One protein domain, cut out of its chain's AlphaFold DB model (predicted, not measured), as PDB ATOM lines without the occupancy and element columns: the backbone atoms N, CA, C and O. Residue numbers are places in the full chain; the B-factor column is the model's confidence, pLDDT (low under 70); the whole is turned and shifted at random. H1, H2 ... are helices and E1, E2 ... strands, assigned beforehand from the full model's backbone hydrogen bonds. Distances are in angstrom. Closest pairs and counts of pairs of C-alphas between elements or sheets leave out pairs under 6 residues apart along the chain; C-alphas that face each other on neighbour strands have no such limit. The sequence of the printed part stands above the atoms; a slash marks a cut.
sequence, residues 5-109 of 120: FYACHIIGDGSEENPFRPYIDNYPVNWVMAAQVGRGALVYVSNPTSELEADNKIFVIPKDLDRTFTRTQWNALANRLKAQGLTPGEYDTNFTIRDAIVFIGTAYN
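What this domain is: This is residues 5 to 109 of the 120 residues of an uncharacterized protein of Pelotomaculum sp. FP (UniProt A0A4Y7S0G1). A small, twisted sheet of four antiparallel strands has the helix H4 over one face, chiefly at the E2 edge, and the long loop of residues 9 to 28 on the side away from H4. Beyond H4, farther from the sheet, stands H3, and the small helix H1 sits at the E4 end of the sheet. The printed part has 105 residues, with four named helices and four named strands in the order E1, E2, E3, H1, E4, H2, H3, H4; the sheet's order is E2, E3, E1, E4. The class is mixed, helices and strands. The whole is only just compact, close to loose, with a radius of gyration of the C-alphas of 15.1 A and spans of 41 by 31 by 21 A.

How they stand to each other: The inner strand E1, residues 5 to 8, is antiparallel to the inner strand E3, residues 40 to 45, at 149 degrees, with N 41 and O 8 2.7 A apart. E2, residues 29 to 36, is an edge strand that bends by 52 degrees at residue 33. It forms a hairpin with E3, at 171 degrees, with N 33 and O 42 2.8 A apart. The other edge strand, E4, residues 58 to 60, is antiparallel to E1 at 154 degrees, with N 7 and O 59 2.8 A apart. The sheet is twisted, with C-alphas up to 4.1 A off its best plane. H1, residues 50 to 54, only grazes the sheet, with residues 52 to 54. E3, H1 and E4 form a split strand-helix-strand unit, two strands running the same way with E1 between them, and its crossover is right-handed. H2, residues 63 to 66, is not on the sheet. It touches H4, residues 97 to 107, the closest C-alphas being those of Leu 65 and Ile 97, 4.9 A apart. H3, residues 71 to 82, is not on the sheet and is near H4, with 6 pairs of C-alphas within 10 A. H4 and the sheet make two layers, a helix on one face of a sheet, at a height of 9.5 A. H4 lies over E2, slantwise to the strands at 40 degrees on the local plane; the closest C-alphas of the two are those of Ala 34 and Gly 105, 5.2 A apart. In H1, H3 and H4 every O i to N i+4 pair is within hydrogen-bond range; H2 is too short for such a pair.

Where its parts are: E1 begins at C-alpha 5 (-52.170, 3.576, -46.262) and is 10.0 A long. E2 is 18.2 A long, E3 15.6 A. H3, 16.1 A, begins at C-alpha 71 (-31.011, 5.079, -35.956). H4, 15.3 A, ends at C-alpha 107 (-42.427, 19.677, -45.587).

The domain as a whole: The C-alphas of Glu 17 and Thr 72 are the two farthest apart, at 45.9 A. The printed part has no cut. The links E1 to E2 and H3 to H4 are long; in the first, residues 10 to 11 pair antiparallel with 21 to 22. The mean pLDDT of the printed part is 70.2, and 45 residues are under 70, among them residues 25 to 40 and 97 to 109.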
ATOM      1  N   PHE A   5     -52.675   2.420 -45.527       77.19
ATOM      2  CA  PHE A   5     -52.170   3.576 -46.262       77.19
ATOM      3  C   PHE A   5     -51.985   3.209 -47.730       77.19
ATOM      4  O   PHE A   5     -51.515   2.114 -48.038       77.19
ATOM      5  N   TYR A   6     -52.312   4.136 -48.622       77.94
ATOM      6  CA  TYR A   6     -52.149   3.975 -50.061       77.94
ATOM      7  C   TYR A   6     -51.468   5.205 -50.645       77.94
ATOM      8  O   TYR A   6     -51.728   6.325 -50.215       77.94
ATOM      9  N   ALA A   7     -50.603   5.002 -51.631       78.00
ATOM     10  CA  ALA A   7     -50.120   6.065 -52.498       78.00
ATOM     11  C   ALA A   7     -50.854   5.978 -53.836       78.00
ATOM     12  O   ALA A   7     -50.967   4.898 -54.408       78.00
ATOM     13  N   CYS A   8     -51.346   7.095 -54.355       74.69
ATOM     14  CA  CYS A   8     -52.010   7.137 -55.655       74.69
ATOM     15  C   CYS A   8     -51.613   8.389 -56.429       74.69
ATOM     16  O   CYS A   8     -51.134   9.365 -55.855       74.69
ATOM     17  N   HIS A   9     -51.835   8.400 -57.740       72.75
ATOM     18  CA  HIS A   9     -51.776   9.656 -58.487       72.75
ATOM     19  C   HIS A   9     -52.956  10.566 -58.120       72.75
ATOM     20  O   HIS A   9     -53.996  10.098 -57.649       72.75
ATOM     21  N   ILE A  10     -52.780  11.871 -58.331       72.38
ATOM     22  CA  ILE A  10     -53.888  12.823 -58.256       72.38
ATOM     23  C   ILE A  10     -54.543  12.977 -59.622       72.38
ATOM     24  O   ILE A  10     -53.873  12.905 -60.655       72.38
ATOM     25  N   ILE A  11     -55.845  13.199 -59.598       71.81
ATOM     26  CA  ILE A  11     -56.674  13.613 -60.722       71.81
ATOM     27  C   ILE A  11     -57.122  15.057 -60.510       71.81
ATOM     28  O   ILE A  11     -57.106  15.562 -59.390       71.81
ATOM     29  N   GLY A  12     -57.483  15.723 -61.599       70.88
ATOM     30  CA  GLY A  12     -57.831  17.141 -61.597       70.88
ATOM     31  C   GLY A  12     -56.703  18.038 -62.099       70.88
ATOM     32  O   GLY A  12     -55.550  17.616 -62.222       70.88
ATOM     33  N   ASP A  13     -57.064  19.271 -62.437       74.12
ATOM     34  CA  ASP A  13     -56.158  20.287 -62.983       74.12
ATOM     35  C   ASP A  13     -55.880  21.439 -62.005       74.12
ATOM     36  O   ASP A  13     -54.996  22.257 -62.266       74.12
ATOM     37  N   GLY A  14     -56.563  21.460 -60.856       67.50
ATOM     38  CA  GLY A  14     -56.373  22.471 -59.818       67.50
ATOM     39  C   GLY A  14     -57.216  23.726 -60.013       67.50
ATOM     40  O   GLY A  14     -56.900  24.756 -59.422       67.50
ATOM     41  N   SER A  15     -58.259  23.660 -60.843       72.44
ATOM     42  CA  SER A  15     -59.293  24.693 -60.934       72.44
ATOM     43  C   SER A  15     -60.377  24.519 -59.862       72.44
ATOM     44  O   SER A  15     -60.501  23.455 -59.256       72.44
ATOM     45  N   GLU A  16     -61.194  25.557 -59.642       70.44
ATOM     46  CA  GLU A  16     -62.365  25.482 -58.748       70.44
ATOM     47  C   GLU A  16     -63.378  24.421 -59.212       70.44
ATOM     48  O   GLU A  16     -63.981  23.732 -58.393       70.44
ATOM     49  N   GLU A  17     -63.539  24.252 -60.528       73.81
ATOM     50  CA  GLU A  17     -64.452  23.265 -61.117       73.81
ATOM     51  C   GLU A  17     -63.880  21.836 -61.077       73.81
ATOM     52  O   GLU A  17     -64.637  20.863 -61.038       73.81
ATOM     53  N   ASN A  18     -62.549  21.699 -61.072       69.94
ATOM     54  CA  ASN A  18     -61.839  20.422 -61.118       69.94
ATOM     55  C   ASN A  18     -60.628  20.413 -60.159       69.94
ATOM     56  O   ASN A  18     -59.463  20.424 -60.591       69.94
ATOM     57  N   PRO A  19     -60.893  20.397 -58.840       70.75
ATOM     58  CA  PRO A  19     -59.844  20.463 -57.833       70.75
ATOM     59  C   PRO A  19     -58.996  19.190 -57.844       70.75
ATOM     60  O   PRO A  19     -59.432  18.130 -58.301       70.75
ATOM     61  N   PHE A  20     -57.779  19.270 -57.303       72.38
ATOM     62  CA  PHE A  20     -56.933  18.088 -57.150       72.38
ATOM     63  C   PHE A  20     -57.579  17.085 -56.192       72.38
ATOM     64  O   PHE A  20     -57.710  17.349 -54.999       72.38
ATOM     65  N   ARG A  21     -57.952  15.915 -56.714       71.19
ATOM     66  CA  ARG A  21     -58.553  14.814 -55.957       71.19
ATOM     67  C   ARG A  21     -57.702  13.551 -56.076       71.19
ATOM     68  O   ARG A  21     -57.067  13.325 -57.107       71.19
ATOM     69  N   PRO A  22     -57.626  12.714 -55.039       74.94
ATOM     70  CA  PRO A  22     -57.008  11.397 -55.152       74.94
ATOM     71  C   PRO A  22     -57.947  10.424 -55.895       74.94
ATOM     72  O   PRO A  22     -59.156  10.581 -55.835       74.94
ATOM     73  N   TYR A  23     -57.418   9.392 -56.566       72.75
ATOM     74  CA  TYR A  23     -58.182   8.457 -57.430       72.75
ATOM     75  C   TYR A  23     -59.185   7.522 -56.704       72.75
ATOM     76  O   TYR A  23     -59.626   6.508 -57.231       72.75
ATOM     77  N   ILE A  24     -59.515   7.819 -55.457       71.38
ATOM     78  CA  ILE A  24     -60.158   6.932 -54.473       71.38
ATOM     79  C   ILE A  24     -61.598   7.359 -54.198       71.38
ATOM     80  O   ILE A  24     -62.114   7.125 -53.110       71.38
ATOM     81  N   ASP A  25     -62.248   7.945 -55.206       64.69
ATOM     82  CA  ASP A  25     -63.556   8.618 -55.153       64.69
ATOM     83  C   ASP A  25     -64.700   7.807 -54.500       64.69
ATOM     84  O   ASP A  25     -65.742   8.365 -54.177       64.69
ATOM     85  N   ASN A  26     -64.513   6.505 -54.256       64.25
ATOM     86  CA  ASN A  26     -65.517   5.595 -53.702       64.25
ATOM     87  C   ASN A  26     -65.200   5.061 -52.293       64.25
ATOM     88  O   ASN A  26     -65.883   4.147 -51.830       64.25
ATOM     89  N   TYR A  27     -64.173   5.577 -51.613       68.81
ATOM     90  CA  TYR A  27     -63.761   5.061 -50.305       68.81
ATOM     91  C   TYR A  27     -63.699   6.156 -49.243       68.81
ATOM     92  O   TYR A  27     -63.224   7.254 -49.526       68.81
ATOM     93  N   PRO A  28     -64.113   5.866 -47.995       65.44
ATOM     94  CA  PRO A  28     -63.953   6.803 -46.895       65.44
ATOM     95  C   PRO A  28     -62.463   6.984 -46.588       65.44
ATOM     96  O   PRO A  28     -61.787   6.088 -46.063       65.44
ATOM     97  N   VAL A  29     -61.953   8.162 -46.941       66.31
ATOM     98  CA  VAL A  29     -60.581   8.585 -46.673       66.31
ATOM     99  C   VAL A  29     -60.581   9.391 -45.386       66.31
ATOM    100  O   VAL A  29     -61.224  10.431 -45.297       66.31
ATOM    101  N   ASN A  30     -59.849   8.915 -44.385       60.25
ATOM    102  CA  ASN A  30     -59.778   9.612 -43.102       60.25
ATOM    103  C   ASN A  30     -58.637  10.638 -43.079       60.25
ATOM    104  O   ASN A  30     -58.694  11.585 -42.305       60.25
ATOM    105  N   TRP A  31     -57.585  10.425 -43.879       59.03
ATOM    106  CA  TRP A  31     -56.422  11.313 -43.948       59.03
ATOM    107  C   TRP A  31     -55.870  11.366 -45.369       59.03
ATOM    108  O   TRP A  31     -55.673  10.324 -45.994       59.03
ATOM    109  N   VAL A  32     -55.553  12.567 -45.847       62.06
ATOM    110  CA  VAL A  32     -54.785  12.798 -47.074       62.06
ATOM    111  C   VAL A  32     -53.567  13.612 -46.710       62.06
ATOM    112  O   VAL A  32     -53.656  14.566 -45.946       62.06
ATOM    113  N   MET A  33     -52.424  13.239 -47.254       57.34
ATOM    114  CA  MET A  33     -51.213  14.026 -47.193       57.34
ATOM    115  C   MET A  33     -50.828  14.476 -48.589       57.34
ATOM    116  O   MET A  33     -50.797  13.668 -49.515       57.34
ATOM    117  N   ALA A  34     -50.454  15.749 -48.663       57.34
ATOM    118  CA  ALA A  34     -49.531  16.325 -49.625       57.34
ATOM    119  C   ALA A  34     -49.562  15.743 -51.041       57.34
ATOM    120  O   ALA A  34     -48.897  14.753 -51.346       57.34
ATOM    121  N   ALA A  35     -50.266  16.444 -51.924       53.16
ATOM    122  CA  ALA A  35     -50.224  16.210 -53.353       53.16
ATOM    123  C   ALA A  35     -49.393  17.289 -54.052       53.16
ATOM    124  O   ALA A  35     -49.609  18.480 -53.833       53.16
ATOM    125  N   GLN A  36     -48.487  16.887 -54.942       53.78
ATOM    126  CA  GLN A  36     -47.937  17.787 -55.958       53.78
ATOM    127  C   GLN A  36     -48.443  17.340 -57.328       53.78
ATOM    128  O   GLN A  36     -48.493  16.139 -57.616       53.78
ATOM    129  N   VAL A  37     -48.798  18.304 -58.182       54.94
ATOM    130  CA  VAL A  37     -49.253  18.057 -59.558       54.94
ATOM    131  C   VAL A  37     -48.302  17.103 -60.275       54.94
ATOM    132  O   VAL A  37     -47.096  17.339 -60.344       54.94
ATOM    133  N   GLY A  38     -48.848  15.982 -60.752       56.34
ATOM    134  CA  GLY A  38     -48.097  14.935 -61.448       56.34
ATOM    135  C   GLY A  38     -47.253  14.002 -60.565       56.34
ATOM    136  O   GLY A  38     -46.633  13.090 -61.106       56.34
ATOM    137  N   ARG A  39     -47.219  14.178 -59.234       60.22
ATOM    138  CA  ARG A  39     -46.394  13.359 -58.316       60.22
ATOM    139  C   ARG A  39     -47.173  12.452 -57.358       60.22
ATOM    140  O   ARG A  39     -46.568  11.558 -56.777       60.22
ATOM    141  N   GLY A  40     -48.494  12.616 -57.269       65.75
ATOM    142  CA  GLY A  40     -49.379  11.762 -56.467       65.75
ATOM    143  C   GLY A  40     -49.604  12.244 -55.033       65.75
ATOM    144  O   GLY A  40     -49.081  13.286 -54.650       65.75
ATOM    145  N   ALA A  41     -50.428  11.506 -54.288       70.81
ATOM    146  CA  ALA A  41     -50.866  11.760 -52.919       70.81
ATOM    147  C   ALA A  41     -50.738  10.487 -52.068       70.81
ATOM    148  O   ALA A  41     -50.903   9.374 -52.577       70.81
ATOM    149  N   LEU A  42     -50.481  10.652 -50.768       73.75
ATOM    150  CA  LEU A  42     -50.605   9.570 -49.791       73.75
ATOM    151  C   LEU A  42     -51.929   9.716 -49.046       73.75
ATOM    152  O   LEU A  42     -52.277  10.806 -48.602       73.75
ATOM    153  N   VAL A  43     -52.646   8.615 -48.871       73.38
ATOM    154  CA  VAL A  43     -53.968   8.587 -48.248       73.38
ATOM    155  C   VAL A  43     -54.088   7.457 -47.231       73.38
ATOM    156  O   VAL A  43     -53.408   6.435 -47.332       73.38
ATOM    157  N   TYR A  44     -54.978   7.620 -46.261       75.06
ATOM    158  CA  TYR A  44     -55.373   6.571 -45.330       75.06
ATOM    159  C   TYR A  44     -56.834   6.194 -45.548       75.06
ATOM    160  O   TYR A  44     -57.733   7.024 -45.387       75.06
ATOM    161  N   VAL A  45     -57.062   4.922 -45.865       75.81
ATOM    162  CA  VAL A  45     -58.390   4.351 -46.085       75.81
ATOM    163  C   VAL A  45     -58.705   3.415 -44.925       75.81
ATOM    164  O   VAL A  45     -57.990   2.442 -44.679       75.81
ATOM    165  N   SER A  46     -59.774   3.717 -44.191       71.50
ATOM    166  CA  SER A  46     -60.132   3.000 -42.961       71.50
ATOM    167  C   SER A  46     -60.709   1.605 -43.214       71.50
ATOM    168  O   SER A  46     -60.484   0.700 -42.413       71.50
ATOM    169  N   ASN A  47     -61.388   1.418 -44.347       77.69
ATOM    170  CA  ASN A  47     -62.001   0.158 -44.766       77.69
ATOM    171  C   ASN A  47     -61.705  -0.117 -46.250       77.69
ATOM    172  O   ASN A  47     -62.577   0.097 -47.093       77.69
ATOM    173  N   PRO A  48     -60.480  -0.546 -46.598       76.00
ATOM    174  CA  PRO A  48     -60.153  -0.857 -47.982       76.00
ATOM    175  C   PRO A  48     -60.889  -2.112 -48.459       76.00
ATOM    176  O   PRO A  48     -61.104  -3.052 -47.684       76.00
ATOM    177  N   THR A  49     -61.254  -2.135 -49.739       78.44
ATOM    178  CA  THR A  49     -61.851  -3.303 -50.395       78.44
ATOM    179  C   THR A  49     -60.846  -3.970 -51.330       78.44
ATOM    180  O   THR A  49     -59.806  -3.400 -51.657       78.44
ATOM    181  N   SER A  50     -61.132  -5.194 -51.774       80.75
ATOM    182  CA  SER A  50     -60.241  -5.902 -52.699       80.75
ATOM    183  C   SER A  50     -60.158  -5.225 -54.072       80.75
ATOM    184  O   SER A  50     -59.135  -5.335 -54.740       80.75
ATOM    185  N   GLU A  51     -61.195  -4.495 -54.486       78.75
ATOM    186  CA  GLU A  51     -61.215  -3.720 -55.730       78.75
ATOM    187  C   GLU A  51     -60.238  -2.541 -55.686       78.75
ATOM    188  O   GLU A  51     -59.541  -2.296 -56.668       78.75
ATOM    189  N   LEU A  52     -60.139  -1.851 -54.543       76.81
ATOM    190  CA  LEU A  52     -59.136  -0.809 -54.311       76.81
ATOM    191  C   LEU A  52     -57.714  -1.361 -54.488       76.81
ATOM    192  O   LEU A  52     -56.879  -0.742 -55.138       76.81
ATOM    193  N   GLU A  53     -57.435  -2.522 -53.893       76.00
ATOM    194  CA  GLU A  53     -56.104  -3.141 -53.924       76.00
ATOM    195  C   GLU A  53     -55.733  -3.700 -55.305       76.00
ATOM    196  O   GLU A  53     -54.553  -3.920 -55.584       76.00
ATOM    197  N   ALA A  54     -56.724  -3.918 -56.170       79.69
ATOM    198  CA  ALA A  54     -56.529  -4.358 -57.544       79.69
ATOM    199  C   ALA A  54     -56.303  -3.197 -58.535       79.69
ATOM    200  O   ALA A  54     -55.925  -3.453 -59.682       79.69
ATOM    201  N   ASP A  55     -56.525  -1.940 -58.131       78.50
ATOM    202  CA  ASP A  55     -56.317  -0.770 -58.991       78.50
ATOM    203  C   ASP A  55     -54.819  -0.508 -59.211       78.50
ATOM    204  O   ASP A  55     -54.054  -0.260 -58.282       78.50
ATOM    205  N   ASN A  56     -54.384  -0.517 -60.471       79.31
ATOM    206  CA  ASN A  56     -52.980  -0.341 -60.842       79.31
ATOM    207  C   ASN A  56     -52.447   1.091 -60.660       79.31
ATOM    208  O   ASN A  56     -51.242   1.313 -60.794       79.31
ATOM    209  N   LYS A  57     -53.319   2.063 -60.384       73.38
ATOM    210  CA  LYS A  57     -52.958   3.453 -60.074       73.38
ATOM    211  C   LYS A  57     -52.803   3.693 -58.574       73.38
ATOM    212  O   LYS A  57     -52.417   4.799 -58.180       73.38
ATOM    213  N   ILE A  58     -53.115   2.689 -57.754       74.56
ATOM    214  CA  ILE A  58     -53.096   2.752 -56.299       74.56
ATOM    215  C   ILE A  58     -52.087   1.724 -55.781       74.56
ATOM    216  O   ILE A  58     -52.143   0.537 -56.071       74.56
ATOM    217  N   PHE A  59     -51.146   2.188 -54.972       79.12
ATOM    218  CA  PHE A  59     -50.107   1.365 -54.376       79.12
ATOM    219  C   PHE A  59     -50.381   1.239 -52.885       79.12
ATOM    220  O   PHE A  59     -50.280   2.228 -52.154       79.12
ATOM    221  N   VAL A  60     -50.717   0.034 -52.414       77.19
ATOM    222  CA  VAL A  60     -50.811  -0.201 -50.970       77.19
ATOM    223  C   VAL A  60     -49.432  -0.031 -50.359       77.19
ATOM    224  O   VAL A  60     -48.438  -0.602 -50.816       77.19
ATOM    225  N   ILE A  61     -49.367   0.785 -49.322       73.19
ATOM    226  CA  ILE A  61     -48.142   0.968 -48.580       73.19
ATOM    227  C   ILE A  61     -48.039  -0.171 -47.560       73.19
ATOM    228  O   ILE A  61     -48.986  -0.400 -46.798       73.19
ATOM    229  N   PRO A  62     -46.918  -0.914 -47.541       67.81
ATOM    230  CA  PRO A  62     -46.739  -2.039 -46.636       67.81
ATOM    231  C   PRO A  62     -47.032  -1.702 -45.166       67.81
ATOM    232  O   PRO A  62     -46.684  -0.642 -44.651       67.81
ATOM    233  N   LYS A  63     -47.647  -2.645 -44.444       63.28
ATOM    234  CA  LYS A  63     -47.976  -2.477 -43.014       63.28
ATOM    235  C   LYS A  63     -46.744  -2.416 -42.107       63.28
ATOM    236  O   LYS A  63     -46.855  -2.000 -40.960       63.28
ATOM    237  N   ASP A  64     -45.565  -2.790 -42.609       64.88
ATOM    238  CA  ASP A  64     -44.306  -2.693 -41.864       64.88
ATOM    239  C   ASP A  64     -43.869  -1.240 -41.612       64.88
ATOM    240  O   ASP A  64     -42.898  -1.022 -40.893       64.88
ATOM    241  N   LEU A  65     -44.600  -0.250 -42.136       62.88
ATOM    242  CA  LEU A  65     -44.372   1.166 -41.875       62.88
ATOM    243  C   LEU A  65     -44.753   1.643 -40.465       62.88
ATOM    244  O   LEU A  65     -44.340   2.735 -40.077       62.88
ATOM    245  N   ASP A  66     -45.487   0.835 -39.694       63.88
ATOM    246  CA  ASP A  66     -45.708   1.076 -38.257       63.88
ATOM    247  C   ASP A  66     -44.473   0.767 -37.401       63.88
ATOM    248  O   ASP A  66     -44.445   1.070 -36.209       63.88
ATOM    249  N   ARG A  67     -43.427   0.167 -37.983       69.56
ATOM    250  CA  ARG A  67     -42.166  -0.012 -37.265       69.56
ATOM    251  C   ARG A  67     -41.472   1.334 -37.096       69.56
ATOM    252  O   ARG A  67     -41.509   2.193 -37.978       69.56
ATOM    253  N   THR A  68     -40.776   1.493 -35.983       76.12
ATOM    254  CA  THR A  68     -39.900   2.639 -35.760       76.12
ATOM    255  C   THR A  68     -38.632   2.503 -36.590       76.12
ATOM    256  O   THR A  68     -38.142   1.398 -36.858       76.12
ATOM    257  N   PHE A  69     -38.106   3.634 -37.057       71.12
ATOM    258  CA  PHE A  69     -36.813   3.624 -37.723       71.12
ATOM    259  C   PHE A  69     -35.734   3.167 -36.752       71.12
ATOM    260  O   PHE A  69     -35.662   3.632 -35.623       71.12
ATOM    261  N   THR A  70     -34.819   2.326 -37.220       82.25
ATOM    262  CA  THR A  70     -33.515   2.235 -36.559       82.25
ATOM    263  C   THR A  70     -32.752   3.542 -36.764       82.25
ATOM    264  O   THR A  70     -32.900   4.214 -37.791       82.25
ATOM    265  N   ARG A  71     -31.843   3.871 -35.843       79.81
ATOM    266  CA  ARG A  71     -31.011   5.079 -35.956       79.81
ATOM    267  C   ARG A  71     -30.234   5.156 -37.277       79.81
ATOM    268  O   ARG A  71     -30.094   6.232 -37.852       79.81
ATOM    269  N   THR A  72     -29.773   4.017 -37.794       83.69
ATOM    270  CA  THR A  72     -29.085   3.929 -39.091       83.69
ATOM    271  C   THR A  72     -30.003   4.299 -40.256       83.69
ATOM    272  O   THR A  72     -29.606   5.073 -41.126       83.69
ATOM    273  N   GLN A  73     -31.236   3.785 -40.272       76.00
ATOM    274  CA  GLN A  73     -32.208   4.097 -41.323       76.00
ATOM    275  C   GLN A  73     -32.654   5.563 -41.263       76.00
ATOM    276  O   GLN A  73     -32.743   6.205 -42.308       76.00
ATOM    277  N   TRP A  74     -32.850   6.108 -40.058       79.25
ATOM    278  CA  TRP A  74     -33.121   7.533 -39.879       79.25
ATOM    279  C   TRP A  74     -31.994   8.399 -40.436       79.25
ATOM    280  O   TRP A  74     -32.248   9.300 -41.224       79.25
ATOM    281  N   ASN A  75     -30.737   8.103 -40.096       79.56
ATOM    282  CA  ASN A  75     -29.596   8.867 -40.604       79.56
ATOM    283  C   ASN A  75     -29.502   8.808 -42.138       79.56
ATOM    284  O   ASN A  75     -29.220   9.820 -42.780       79.56
ATOM    285  N   ALA A  76     -29.771   7.644 -42.737       78.12
ATOM    286  CA  ALA A  76     -29.801   7.491 -44.190       78.12
ATOM    287  C   ALA A  76     -30.908   8.344 -44.839       78.12
ATOM    288  O   ALA A  76     -30.657   9.027 -45.833       78.12
ATOM    289  N   LEU A  77     -32.109   8.340 -44.257       76.19
ATOM    290  CA  LEU A  77     -33.223   9.187 -44.680       76.19
ATOM    291  C   LEU A  77     -32.881  10.672 -44.520       76.19
ATOM    292  O   LEU A  77     -33.011  11.444 -45.467       76.19
ATOM    293  N   ALA A  78     -32.380  11.059 -43.351       76.12
ATOM    294  CA  ALA A  78     -32.063  12.437 -43.028       76.12
ATOM    295  C   ALA A  78     -31.006  13.024 -43.969       76.12
ATOM    296  O   ALA A  78     -31.134  14.165 -44.404       76.12
ATOM    297  N   ASN A  79     -29.999  12.236 -44.353       79.88
ATOM    298  CA  ASN A  79     -29.003  12.644 -45.343       79.88
ATOM    299  C   ASN A  79     -29.619  12.884 -46.730       79.88
ATOM    300  O   ASN A  79     -29.257  13.850 -47.399       79.88
ATOM    301  N   ARG A  80     -30.576  12.048 -47.157       72.31
ATOM    302  CA  ARG A  80     -31.297  12.244 -48.428       72.31
ATOM    303  C   ARG A  80     -32.189  13.482 -48.404       72.31
ATOM    304  O   ARG A  80     -32.268  14.174 -49.412       72.31
ATOM    305  N   LEU A  81     -32.834  13.764 -47.274       69.50
ATOM    306  CA  LEU A  81     -33.656  14.963 -47.093       69.50
ATOM    307  C   LEU A  81     -32.796  16.231 -47.091       69.50
ATOM    308  O   LEU A  81     -33.102  17.174 -47.817       69.50
ATOM    309  N   LYS A  82     -31.655  16.216 -46.389       78.19
ATOM    310  CA  LYS A  82     -30.673  17.313 -46.413       78.19
ATOM    311  C   LYS A  82     -30.143  17.594 -47.815       78.19
ATOM    312  O   LYS A  82     -30.029  18.754 -48.195       78.19
ATOM    313  N   ALA A  83     -29.877  16.554 -48.609       69.06
ATOM    314  CA  ALA A  83     -29.476  16.707 -50.010       69.06
ATOM    315  C   ALA A  83     -30.549  17.397 -50.878       69.06
ATOM    316  O   ALA A  83     -30.231  17.925 -51.937       69.06
ATOM    317  N   GLN A  84     -31.804  17.415 -50.422       63.81
ATOM    318  CA  GLN A  84     -32.927  18.098 -51.065       63.81
ATOM    319  C   GLN A  84     -33.268  19.446 -50.406       63.81
ATOM    320  O   GLN A  84     -34.312  20.020 -50.696       63.81
ATOM    321  N   GLY A  85     -32.410  19.956 -49.516       69.75
ATOM    322  CA  GLY A  85     -32.630  21.224 -48.814       69.75
ATOM    323  C   GLY A  85     -33.629  21.143 -47.658       69.75
ATOM    324  O   GLY A  85     -33.983  22.172 -47.087       69.75
ATOM    325  N   LEU A  86     -34.075  19.940 -47.285       68.19
ATOM    326  CA  LEU A  86     -34.973  19.730 -46.153       68.19
ATOM    327  C   LEU A  86     -34.171  19.490 -44.873       68.19
ATOM    328  O   LEU A  86     -33.178  18.760 -44.870       68.19
ATOM    329  N   THR A  87     -34.629  20.072 -43.764       73.31
ATOM    330  CA  THR A  87     -33.992  19.904 -42.451       73.31
ATOM    331  C   THR A  87     -34.866  19.003 -41.580       73.31
ATOM    332  O   THR A  87     -35.788  19.496 -40.933       73.31
ATOM    333  N   PRO A  88     -34.642  17.678 -41.589       67.56
ATOM    334  CA  PRO A  88     -35.372  16.779 -40.705       67.56
ATOM    335  C   PRO A  88     -35.012  17.068 -39.245       67.56
ATOM    336  O   PRO A  88     -33.885  17.480 -38.955       67.56
ATOM    337  N   GLY A  89     -35.969  16.840 -38.343       69.38
ATOM    338  CA  GLY A  89     -35.774  16.989 -36.900       69.38
ATOM    339  C   GLY A  89     -34.754  16.008 -36.309       69.38
ATOM    340  O   GLY A  89     -34.089  15.244 -37.016       69.38
ATOM    341  N   GLU A  90     -34.617  16.026 -34.986       75.81
ATOM    342  CA  GLU A  90     -33.792  15.043 -34.280       75.81
ATOM    343  C   GLU A  90     -34.375  13.625 -34.408       75.81
ATOM    344  O   GLU A  90     -35.558  13.439 -34.684       75.81
ATOM    345  N   TYR A  91     -33.524  12.608 -34.238       70.88
ATOM    346  CA  TYR A  91     -33.979  11.217 -34.240       70.88
ATOM    347  C   TYR A  91     -34.860  10.946 -33.019       70.88
ATOM    348  O   TYR A  91     -34.378  11.036 -31.890       70.88
ATOM    349  N   ASP A  92     -36.099  10.530 -33.262       71.94
ATOM    350  CA  ASP A  92     -37.042  10.091 -32.237       71.94
ATOM    351  C   ASP A  92     -37.302   8.580 -32.380       71.94
ATOM    352  O   ASP A  92     -37.675   8.083 -33.443       71.94
ATOM    353  N   THR A  93     -37.073   7.830 -31.297       71.69
ATOM    354  CA  THR A  93     -37.245   6.369 -31.250       71.69
ATOM    355  C   THR A  93     -38.700   5.922 -31.305       71.69
ATOM    356  O   THR A  93     -38.940   4.740 -31.534       71.69
ATOM    357  N   ASN A  94     -39.647   6.831 -31.077       75.06
ATOM    358  CA  ASN A  94     -41.081   6.580 -31.197       75.06
ATOM    359  C   ASN A  94     -41.620   6.967 -32.579       75.06
ATOM    360  O   ASN A  94     -42.766   6.662 -32.893       75.06
ATOM    361  N   PHE A  95     -40.797   7.614 -33.405       67.62
ATOM    362  CA  PHE A  95     -41.191   8.083 -34.720       67.62
ATOM    363  C   PHE A  95     -41.207   6.921 -35.712       67.62
ATOM    364  O   PHE A  95     -40.176   6.303 -36.022       67.62
ATOM    365  N   THR A  96     -42.403   6.579 -36.180       73.88
ATOM    366  CA  THR A  96     -42.592   5.461 -37.105       73.88
ATOM    367  C   THR A  96     -42.171   5.843 -38.521       73.88
ATOM    368  O   THR A  96     -42.046   7.021 -38.871       73.88
ATOM    369  N   ILE A  97     -41.944   4.842 -39.377       67.94
ATOM    370  CA  ILE A  97     -41.683   5.114 -40.798       67.94
ATOM    371  C   ILE A  97     -42.865   5.861 -41.421       67.94
ATOM    372  O   ILE A  97     -42.659   6.773 -42.220       67.94
ATOM    373  N   ARG A  98     -44.090   5.524 -41.010       66.69
ATOM    374  CA  ARG A  98     -45.305   6.250 -41.379       66.69
ATOM    375  C   ARG A  98     -45.223   7.731 -41.009       66.69
ATOM    376  O   ARG A  98     -45.417   8.560 -41.894       66.69
ATOM    377  N   ASP A  99     -44.887   8.062 -39.765       66.25
ATOM    378  CA  ASP A  99     -44.805   9.460 -39.309       66.25
ATOM    379  C   ASP A  99     -43.759  10.256 -40.092       66.25
ATOM    380  O   ASP A  99     -43.953  11.431 -40.403       66.25
ATOM    381  N   ALA A 100     -42.666   9.609 -40.500       68.62
ATOM    382  CA  ALA A 100     -41.674  10.259 -41.342       68.62
ATOM    383  C   ALA A 100     -42.175  10.534 -42.753       68.62
ATOM    384  O   ALA A 100     -41.894  11.605 -43.284       68.62
ATOM    385  N   ILE A 101     -42.916   9.609 -43.368       66.25
ATOM    386  CA  ILE A 101     -43.535   9.869 -44.673       66.25
ATOM    387  C   ILE A 101     -44.526  11.032 -44.539       66.25
ATOM    388  O   ILE A 101     -44.530  11.904 -45.408       66.25
ATOM    389  N   VAL A 102     -45.278  11.099 -43.430       64.50
ATOM    390  CA  VAL A 102     -46.164  12.227 -43.078       64.50
ATOM    391  C   VAL A 102     -45.414  13.543 -43.034       64.50
ATOM    392  O   VAL A 102     -45.709  14.451 -43.812       64.50
ATOM    393  N   PHE A 103     -44.399  13.619 -42.184       65.25
ATOM    394  CA  PHE A 103     -43.582  14.808 -42.016       65.25
ATOM    395  C   PHE A 103     -42.940  15.259 -43.333       65.25
ATOM    396  O   PHE A 103     -43.026  16.430 -43.702       65.25
ATOM    397  N   ILE A 104     -42.346  14.325 -44.082       63.69
ATOM    398  CA  ILE A 104     -41.730  14.611 -45.380       63.69
ATOM    399  C   ILE A 104     -42.775  15.166 -46.344       63.69
ATOM    400  O   ILE A 104     -42.537  16.215 -46.932       63.69
ATOM    401  N   GLY A 105     -43.939  14.518 -46.458       58.72
ATOM    402  CA  GLY A 105     -45.045  14.998 -47.283       58.72
ATOM    403  C   GLY A 105     -45.443  16.435 -46.935       58.72
ATOM    404  O   GLY A 105     -45.536  17.275 -47.825       58.72
ATOM    405  N   THR A 106     -45.591  16.755 -45.645       57.41
ATOM    406  CA  THR A 106     -45.936  18.117 -45.196       57.41
ATOM    407  C   THR A 106     -44.836  19.152 -45.462       57.41
ATOM    408  O   THR A 106     -45.143  20.290 -45.813       57.41
ATOM    409  N   ALA A 107     -43.557  18.774 -45.365       56.62
ATOM    410  CA  ALA A 107     -42.427  19.677 -45.587       56.62
ATOM    411  C   ALA A 107     -42.282  20.131 -47.055       56.62
ATOM    412  O   ALA A 107     -41.687  21.177 -47.308       56.62
ATOM    413  N   TYR A 108     -42.863  19.401 -48.016       56.38
ATOM    414  CA  TYR A 108     -42.952  19.831 -49.422       56.38
ATOM    415  C   TYR A 108     -44.029  20.905 -49.682       56.38
ATOM    416  O   TYR A 108     -44.241  21.279 -50.832       56.38
ATOM    417  N   ASN A 109     -44.658  21.436 -48.625       50.62
ATOM    418  CA  ASN A 109     -45.564  22.590 -48.615       50.62
ATOM    419  C   ASN A 109     -46.678  22.562 -49.689       50.62
ATOM    420  O   ASN A 109     -46.657  23.352 -50.635       50.62
TER     421      ASN A 109